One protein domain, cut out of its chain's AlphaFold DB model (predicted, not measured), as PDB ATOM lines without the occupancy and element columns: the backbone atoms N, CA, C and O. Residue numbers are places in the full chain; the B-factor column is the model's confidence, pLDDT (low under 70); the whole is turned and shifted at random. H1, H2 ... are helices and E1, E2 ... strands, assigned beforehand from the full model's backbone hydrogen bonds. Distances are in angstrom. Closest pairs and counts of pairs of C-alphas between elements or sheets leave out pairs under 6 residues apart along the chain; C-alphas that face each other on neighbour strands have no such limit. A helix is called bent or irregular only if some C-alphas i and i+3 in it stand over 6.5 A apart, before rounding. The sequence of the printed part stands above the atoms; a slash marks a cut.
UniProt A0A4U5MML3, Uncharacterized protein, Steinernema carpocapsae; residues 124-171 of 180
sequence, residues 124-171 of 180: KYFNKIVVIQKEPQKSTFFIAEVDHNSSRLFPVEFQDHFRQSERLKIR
ATOM      1  N   LYS A 124     155.029 203.489 205.975       94.25
ATOM      2  CA  LYS A 124     154.906 204.680 206.817       94.25
ATOM      3  C   LYS A 124     153.460 205.164 206.954       94.25
ATOM      4  O   LYS A 124     153.120 205.694 208.017       94.25
ATOM      5  N   TYR A 125     152.633 205.019 205.919       93.88
ATOM      6  CA  TYR A 125     151.285 205.604 205.853       93.88
ATOM      7  C   TYR A 125     150.165 204.584 205.633       93.88
ATOM      8  O   TYR A 125     148.995 204.958 205.691       93.88
ATOM      9  N   PHE A 126     150.505 203.308 205.453       89.88
ATOM     10  CA  PHE A 126     149.535 202.231 205.319       89.88
ATOM     11  C   PHE A 126     148.531 202.214 206.484       89.88
ATOM     12  O   PHE A 126     148.916 202.308 207.653       89.88
ATOM     13  N   ASN A 127     147.237 202.102 206.161       86.38
ATOM     14  CA  ASN A 127     146.108 202.164 207.103       86.38
ATOM     15  C   ASN A 127     146.038 203.437 207.971       86.38
ATOM     16  O   ASN A 127     145.462 203.414 209.060       86.38
ATOM     17  N   LYS A 128     146.602 204.556 207.503       90.12
ATOM     18  CA  LYS A 128     146.497 205.861 208.171       90.12
ATOM     19  C   LYS A 128     145.681 206.834 207.337       90.12
ATOM     20  O   LYS A 128     145.630 206.753 206.112       90.12
ATOM     21  N   ILE A 129     145.082 207.801 208.015       92.62
ATOM     22  CA  ILE A 129     144.537 208.999 207.389       92.62
ATOM     23  C   ILE A 129     145.697 209.965 207.178       92.62
ATOM     24  O   ILE A 129     146.393 210.315 208.129       92.62
ATOM     25  N   VAL A 130     145.892 210.415 205.943       94.31
ATOM     26  CA  VAL A 130     146.902 211.420 205.599       94.31
ATOM     27  C   VAL A 130     146.191 212.673 205.106       94.31
ATOM     28  O   VAL A 130     145.494 212.641 204.094       94.31
ATOM     29  N   VAL A 131     146.374 213.788 205.813       93.50
ATOM     30  CA  VAL A 131     145.842 215.091 205.403       93.50
ATOM     31  C   VAL A 131     146.872 215.771 204.514       93.50
ATOM     32  O   VAL A 131     147.950 216.167 204.965       93.50
ATOM     33  N   ILE A 132     146.525 215.915 203.241       94.31
ATOM     34  CA  ILE A 132     147.348 216.594 202.242       94.31
ATOM     35  C   ILE A 132     146.828 218.018 202.094       94.31
ATOM     36  O   ILE A 132     145.649 218.232 201.814       94.31
ATOM     37  N   GLN A 133     147.707 218.997 202.271       95.06
ATOM     38  CA  GLN A 133     147.374 220.406 202.119       95.06
ATOM     39  C   GLN A 133     148.075 221.018 200.914       95.06
ATOM     40  O   GLN A 133     149.202 220.668 200.550       95.06
ATOM     41  N   LYS A 134     147.372 221.977 200.311       92.12
ATOM     42  CA  LYS A 134     147.871 222.826 199.240       92.12
ATOM     43  C   LYS A 134     147.711 224.278 199.650       92.12
ATOM     44  O   LYS A 134     146.612 224.821 199.633       92.12
ATOM     45  N   GLU A 135     148.817 224.922 199.992       92.31
ATOM     46  CA  GLU A 135     148.788 226.357 200.252       92.31
ATOM     47  C   GLU A 135     148.574 227.146 198.948       92.31
ATOM     48  O   GLU A 135     149.094 226.750 197.886       92.31
ATOM     49  N   PRO A 136     147.852 228.281 199.005       84.06
ATOM     50  CA  PRO A 136     147.797 229.226 197.899       84.06
ATOM     51  C   PRO A 136     149.217 229.616 197.461       84.06
ATOM     52  O   PRO A 136     150.090 229.837 198.292       84.06
ATOM     53  N   GLN A 137     149.455 229.701 196.149       82.56
ATOM     54  CA  GLN A 137     150.727 230.119 195.524       82.56
ATOM     55  C   GLN A 137     151.929 229.165 195.641       82.56
ATOM     56  O   GLN A 137     152.850 229.281 194.833       82.56
ATOM     57  N   LYS A 138     151.939 228.186 196.554       88.38
ATOM     58  CA  LYS A 138     152.980 227.143 196.533       88.38
ATOM     59  C   LYS A 138     152.811 226.240 195.310       88.38
ATOM     60  O   LYS A 138     151.691 225.978 194.887       88.38
ATOM     61  N   SER A 139     153.899 225.747 194.734       85.75
ATOM     62  CA  SER A 139     153.839 224.785 193.621       85.75
ATOM     63  C   SER A 139     153.660 223.339 194.091       85.75
ATOM     64  O   SER A 139     153.375 222.462 193.283       85.75
ATOM     65  N   THR A 140     153.810 223.081 195.392       89.19
ATOM     66  CA  THR A 140     153.833 221.738 195.974       89.19
ATOM     67  C   THR A 140     152.677 221.499 196.941       89.19
ATOM     68  O   THR A 140     152.089 222.431 197.496       89.19
ATOM     69  N   PHE A 141     152.371 220.218 197.133       92.69
ATOM     70  CA  PHE A 141     151.509 219.702 198.191       92.69
ATOM     71  C   PHE A 141     152.385 219.188 199.334       92.69
ATOM     72  O   PHE A 141     153.523 218.775 199.102       92.69
ATOM     73  N   PHE A 142     151.866 219.183 200.557       93.81
ATOM     74  CA  PHE A 142     152.569 218.615 201.706       93.81
ATOM     75  C   PHE A 142     151.613 217.888 202.646       93.81
ATOM     76  O   PHE A 142     150.407 218.129 202.649       93.81
ATOM     77  N   ILE A 143     152.176 216.985 203.446       95.69
ATOM     78  CA  ILE A 143     151.450 216.277 204.497       95.69
ATOM     79  C   ILE A 143     151.387 217.199 205.709       95.69
ATOM     80  O   ILE A 143     152.424 217.538 206.277       95.69
ATOM     81  N   ALA A 144     150.182 217.612 206.082       95.56
ATOM     82  CA  ALA A 144     149.958 218.467 207.241       95.56
ATOM     83  C   ALA A 144     149.715 217.655 208.517       95.56
ATOM     84  O   ALA A 144     150.108 218.073 209.601       95.56
ATOM     85  N   GLU A 145     149.082 216.489 208.385       95.38
ATOM     86  CA  GLU A 145     148.683 215.651 209.513       95.38
ATOM     87  C   GLU A 145     148.634 214.173 209.098       95.38
ATOM     88  O   GLU A 145     148.322 213.846 207.949       95.38
ATOM     89  N   VAL A 146     148.927 213.284 210.050       94.94
ATOM     90  CA  VAL A 146     148.720 211.838 209.931       94.94
ATOM     91  C   VAL A 146     147.943 211.364 211.156       94.94
ATOM     92  O   VAL A 146     148.403 211.571 212.277       94.94
ATOM     93  N   ASP A 147     146.798 210.718 210.944       93.06
ATOM     94  CA  ASP A 147     145.936 210.196 212.010       93.06
ATOM     95  C   ASP A 147     145.693 208.686 211.840       93.06
ATOM     96  O   ASP A 147     145.656 208.148 210.734       93.06
ATOM     97  N   HIS A 148     145.529 207.996 212.960       90.81
ATOM     98  CA  HIS A 148     145.219 206.576 213.066       90.81
ATOM     99  C   HIS A 148     143.724 206.302 213.307       90.81
ATOM    100  O   HIS A 148     143.282 205.160 213.200       90.81
ATOM    101  N   ASN A 149     142.930 207.321 213.644       88.81
ATOM    102  CA  ASN A 149     141.512 207.185 213.947       88.81
ATOM    103  C   ASN A 149     140.646 207.276 212.682       88.81
ATOM    104  O   ASN A 149     140.184 208.352 212.298       88.81
ATOM    105  N   SER A 150     140.349 206.119 212.084       84.19
ATOM    106  CA  SER A 150     139.448 205.965 210.926       84.19
ATOM    107  C   SER A 150     138.068 206.610 211.109       84.19
ATOM    108  O   SER A 150     137.437 207.001 210.124       84.19
ATOM    109  N   SER A 151     137.617 206.787 212.354       86.94
ATOM    110  CA  SER A 151     136.315 207.381 212.686       86.94
ATOM    111  C   SER A 151     136.197 208.863 212.323       86.94
ATOM    112  O   SER A 151     135.096 209.403 212.331       86.94
ATOM    113  N   ARG A 152     137.308 209.528 211.969       86.88
ATOM    114  CA  ARG A 152     137.290 210.895 211.420       86.88
ATOM    115  C   ARG A 152     136.741 210.984 210.000       86.88
ATOM    116  O   ARG A 152     136.275 212.051 209.617       86.88
ATOM    117  N   LEU A 153     136.839 209.909 209.218       86.62
ATOM    118  CA  LEU A 153     136.377 209.878 207.825       86.62
ATOM    119  C   LEU A 153     135.165 208.974 207.637       86.62
ATOM    120  O   LEU A 153     134.297 209.271 206.821       86.62
ATOM    121  N   PHE A 154     135.110 207.875 208.385       87.50
ATOM    122  CA  PHE A 154     134.082 206.861 208.218       87.50
ATOM    123  C   PHE A 154     133.293 206.697 209.516       87.50
ATOM    124  O   PHE A 154     133.895 206.350 210.535       87.50
ATOM    125  N   PRO A 155     131.963 206.883 209.506       89.38
ATOM    126  CA  PRO A 155     131.115 206.546 210.647       89.38
ATOM    127  C   PRO A 155     131.318 205.094 211.104       89.38
ATOM    128  O   PRO A 155     131.700 204.229 210.309       89.38
ATOM    129  N   VAL A 156     131.063 204.814 212.384       87.06
ATOM    130  CA  VAL A 156     131.301 203.483 212.977       87.06
ATOM    131  C   VAL A 156     130.480 202.412 212.263       87.06
ATOM    132  O   VAL A 156     131.000 201.349 211.940       87.06
ATOM    133  N   GLU A 157     129.236 202.727 211.914       88.81
ATOM    134  CA  GLU A 157     128.310 201.836 211.216       88.81
ATOM    135  C   GLU A 157     128.851 201.424 209.841       88.81
ATOM    136  O   GLU A 157     128.742 200.262 209.443       88.81
ATOM    137  N   PHE A 158     129.488 202.364 209.132       86.62
ATOM    138  CA  PHE A 158     130.154 202.089 207.862       86.62
ATOM    139  C   PHE A 158     131.322 201.127 208.087       86.62
ATOM    140  O   PHE A 158     131.391 200.078 207.451       86.62
ATOM    141  N   GLN A 159     132.210 201.433 209.036       83.88
ATOM    142  CA  GLN A 159     133.367 200.584 209.336       83.88
ATOM    143  C   GLN A 159     132.954 199.158 209.733       83.88
ATOM    144  O   GLN A 159     133.563 198.185 209.282       83.88
ATOM    145  N   ASP A 160     131.906 199.023 210.542       85.69
ATOM    146  CA  ASP A 160     131.413 197.729 211.005       85.69
ATOM    147  C   ASP A 160     130.811 196.898 209.870       85.69
ATOM    148  O   ASP A 160     131.064 195.691 209.807       85.69
ATOM    149  N   HIS A 161     130.105 197.522 208.922       83.88
ATOM    150  CA  HIS A 161     129.604 196.839 207.728       83.88
ATOM    151  C   HIS A 161     130.743 196.209 206.904       83.88
ATOM    152  O   HIS A 161     130.669 195.039 206.507       83.88
ATOM    153  N   PHE A 162     131.849 196.934 206.704       76.69
ATOM    154  CA  PHE A 162     132.997 196.408 205.958       76.69
ATOM    155  C   PHE A 162     133.757 195.324 206.732       76.69
ATOM    156  O   PHE A 162     134.081 194.286 206.159       76.69
ATOM    157  N   ARG A 163     133.926 195.468 208.052       77.44
ATOM    158  CA  ARG A 163     134.526 194.412 208.891       77.44
ATOM    159  C   ARG A 163     133.706 193.122 208.880       77.44
ATOM    160  O   ARG A 163     134.270 192.027 208.872       77.44
ATOM    161  N   GLN A 164     132.377 193.223 208.894       63.91
ATOM    162  CA  GLN A 164     131.490 192.058 208.829       63.91
ATOM    163  C   GLN A 164     131.560 191.362 207.464       63.91
ATOM    164  O   GLN A 164     131.591 190.133 207.413       63.91
ATOM    165  N   SER A 165     131.650 192.121 206.368       60.22
ATOM    166  CA  SER A 165     131.776 191.544 205.022       60.22
ATOM    167  C   SER A 165     133.127 190.853 204.779       60.22
ATOM    168  O   SER A 165     133.167 189.822 204.108       60.22
ATOM    169  N   GLU A 166     134.220 191.323 205.390       59.62
ATOM    170  CA  GLU A 166     135.509 190.612 205.387       59.62
ATOM    171  C   GLU A 166     135.472 189.329 206.226       59.62
ATOM    172  O   GLU A 166     135.950 188.283 205.782       59.62
ATOM    173  N   ARG A 167     134.822 189.351 207.397       55.38
ATOM    174  CA  ARG A 167     134.614 188.144 208.219       55.38
ATOM    175  C   ARG A 167     133.776 187.079 207.510       55.38
ATOM    176  O   ARG A 167     133.988 185.894 207.739       55.38
ATOM    177  N   LEU A 168     132.851 187.476 206.635       50.06
ATOM    178  CA  LEU A 168     132.066 186.546 205.815       50.06
ATOM    179  C   LEU A 168     132.880 185.921 204.669       50.06
ATOM    180  O   LEU A 168     132.561 184.810 204.250       50.06
ATOM    181  N   LYS A 169     133.951 186.577 204.203       52.41
ATOM    182  CA  LYS A 169     134.923 185.992 203.258       52.41
ATOM    183  C   LYS A 169     135.914 185.046 203.945       52.41
ATOM    184  O   LYS A 169     136.449 184.157 203.291       52.41
ATOM    185  N   ILE A 170     136.107 185.185 205.258       47.06
ATOM    186  CA  ILE A 170     136.899 184.281 206.105       47.06
ATOM    187  C   ILE A 170     135.949 183.335 206.861       47.06
ATOM    188  O   ILE A 170     135.934 183.259 208.086       47.06
ATOM    189  N   ARG A 171     135.124 182.580 206.133       40.75
ATOM    190  CA  ARG A 171     134.740 181.248 206.610       40.75
ATOM    191  C   ARG A 171     135.567 180.258 205.803       40.75
ATOM    192  O   ARG A 171     135.268 180.079 204.623       40.75
TER     193      ARG A 171
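AT A GLANCE: This is residues 124 to 171 of the 180 residues of an uncharacterized protein of Steinernema carpocapsae (UniProt A0A4U5MML3). A two-stranded antiparallel hairpin, E1 and E2, makes one end of an extended rod, and a single helix, H1, makes the other end, with the link of residues 148 to 155 between them. Residues 135 to 140 in the loop of the hairpin stick out at one end of the rod, and residues 160 to 171, of which 160 to 169 belong to H1, stick out at the other. The printed part has 48 residues, with two named strands and one named helix in the order E1, E2, H1 along the chain; the sheet has the order E1 - E2 and is antiparallel. Helices hold 14 and strands 11 of the 25 residues in named elements, a mixed class of helices and strands. The whole is extended, with a radius of gyration of the C-alphas of 15.7 A and spans of 51 by 21 by 14 A.

IN THESE COORDINATES: The sheet is made of two strands. E2, the longest strand by residues, has 6 residues, from Phe 142 to Asp 147, and measures 14.9 A from its first to its last C-alpha. E1 has 5 residues, from Ile 129 to Gln 133, and measures 12.9 A from first to last C-alpha. E1 begins with C-alpha 129 at (144.537, 208.999, 207.389), and E2 ends with C-alpha 147 at (145.936, 210.196, 212.010). H1 has 14 residues, from Val 156 to Lys 169, and measures 20.3 A from first to last C-alpha. Its first C-alpha, 156, is at (131.301, 203.483, 212.977), and its last, 169, is at (134.923, 185.992, 203.258). H1 is not bent.

HOW THE PARTS SIT: E1 and E2 are neighbour strands and form a hairpin. They are antiparallel, with an angle of 154 degrees between their N-to-C directions. C-alphas 129 and 147 face each other at 5.0 A. Farther along the pair, C-alphas 130 and 146 face each other at 4.7 A, and near the loop C-alphas 133 and 142 face each other at 5.5 A. Among the backbone pairs within hydrogen-bond range, N 129 and O 147 are 2.8 A apart, and N 142 and O 133 are 3.0 A apart. The link from E1 to E2 has 8 residues, 134 to 141, and is short. The link from E2 to H1 also has 8 residues, 148 to 155, and is short. E1 and H1 are apart, with no C-alpha of the one within 8 A of the other. In H1 every O i to N i+4 pair is within hydrogen-bond range.

THE WHOLE: The outline is a rod, and the two C-alphas farthest apart are those of Gln 137 and Arg 171, at 52.6 A. The C-alphas of Lys 124 and Arg 171, the first and last printed residues, are 30.9 A apart. Residues 135 to 140 and residues 160 to 171 stand free. Without them the body has 30 residues, spans 32 by 19 by 9 A and has a radius of gyration of 10.6 A. The printed part has no cut, and neither of the two links between named elements is long. The mean pLDDT of the printed part is 83.3. The strands have mean values of 94 for E1 and 95 for E2, while H1 has 72. Eight residues are under 70, namely residues 164 to 171, of which 164 to 169 belong to H1.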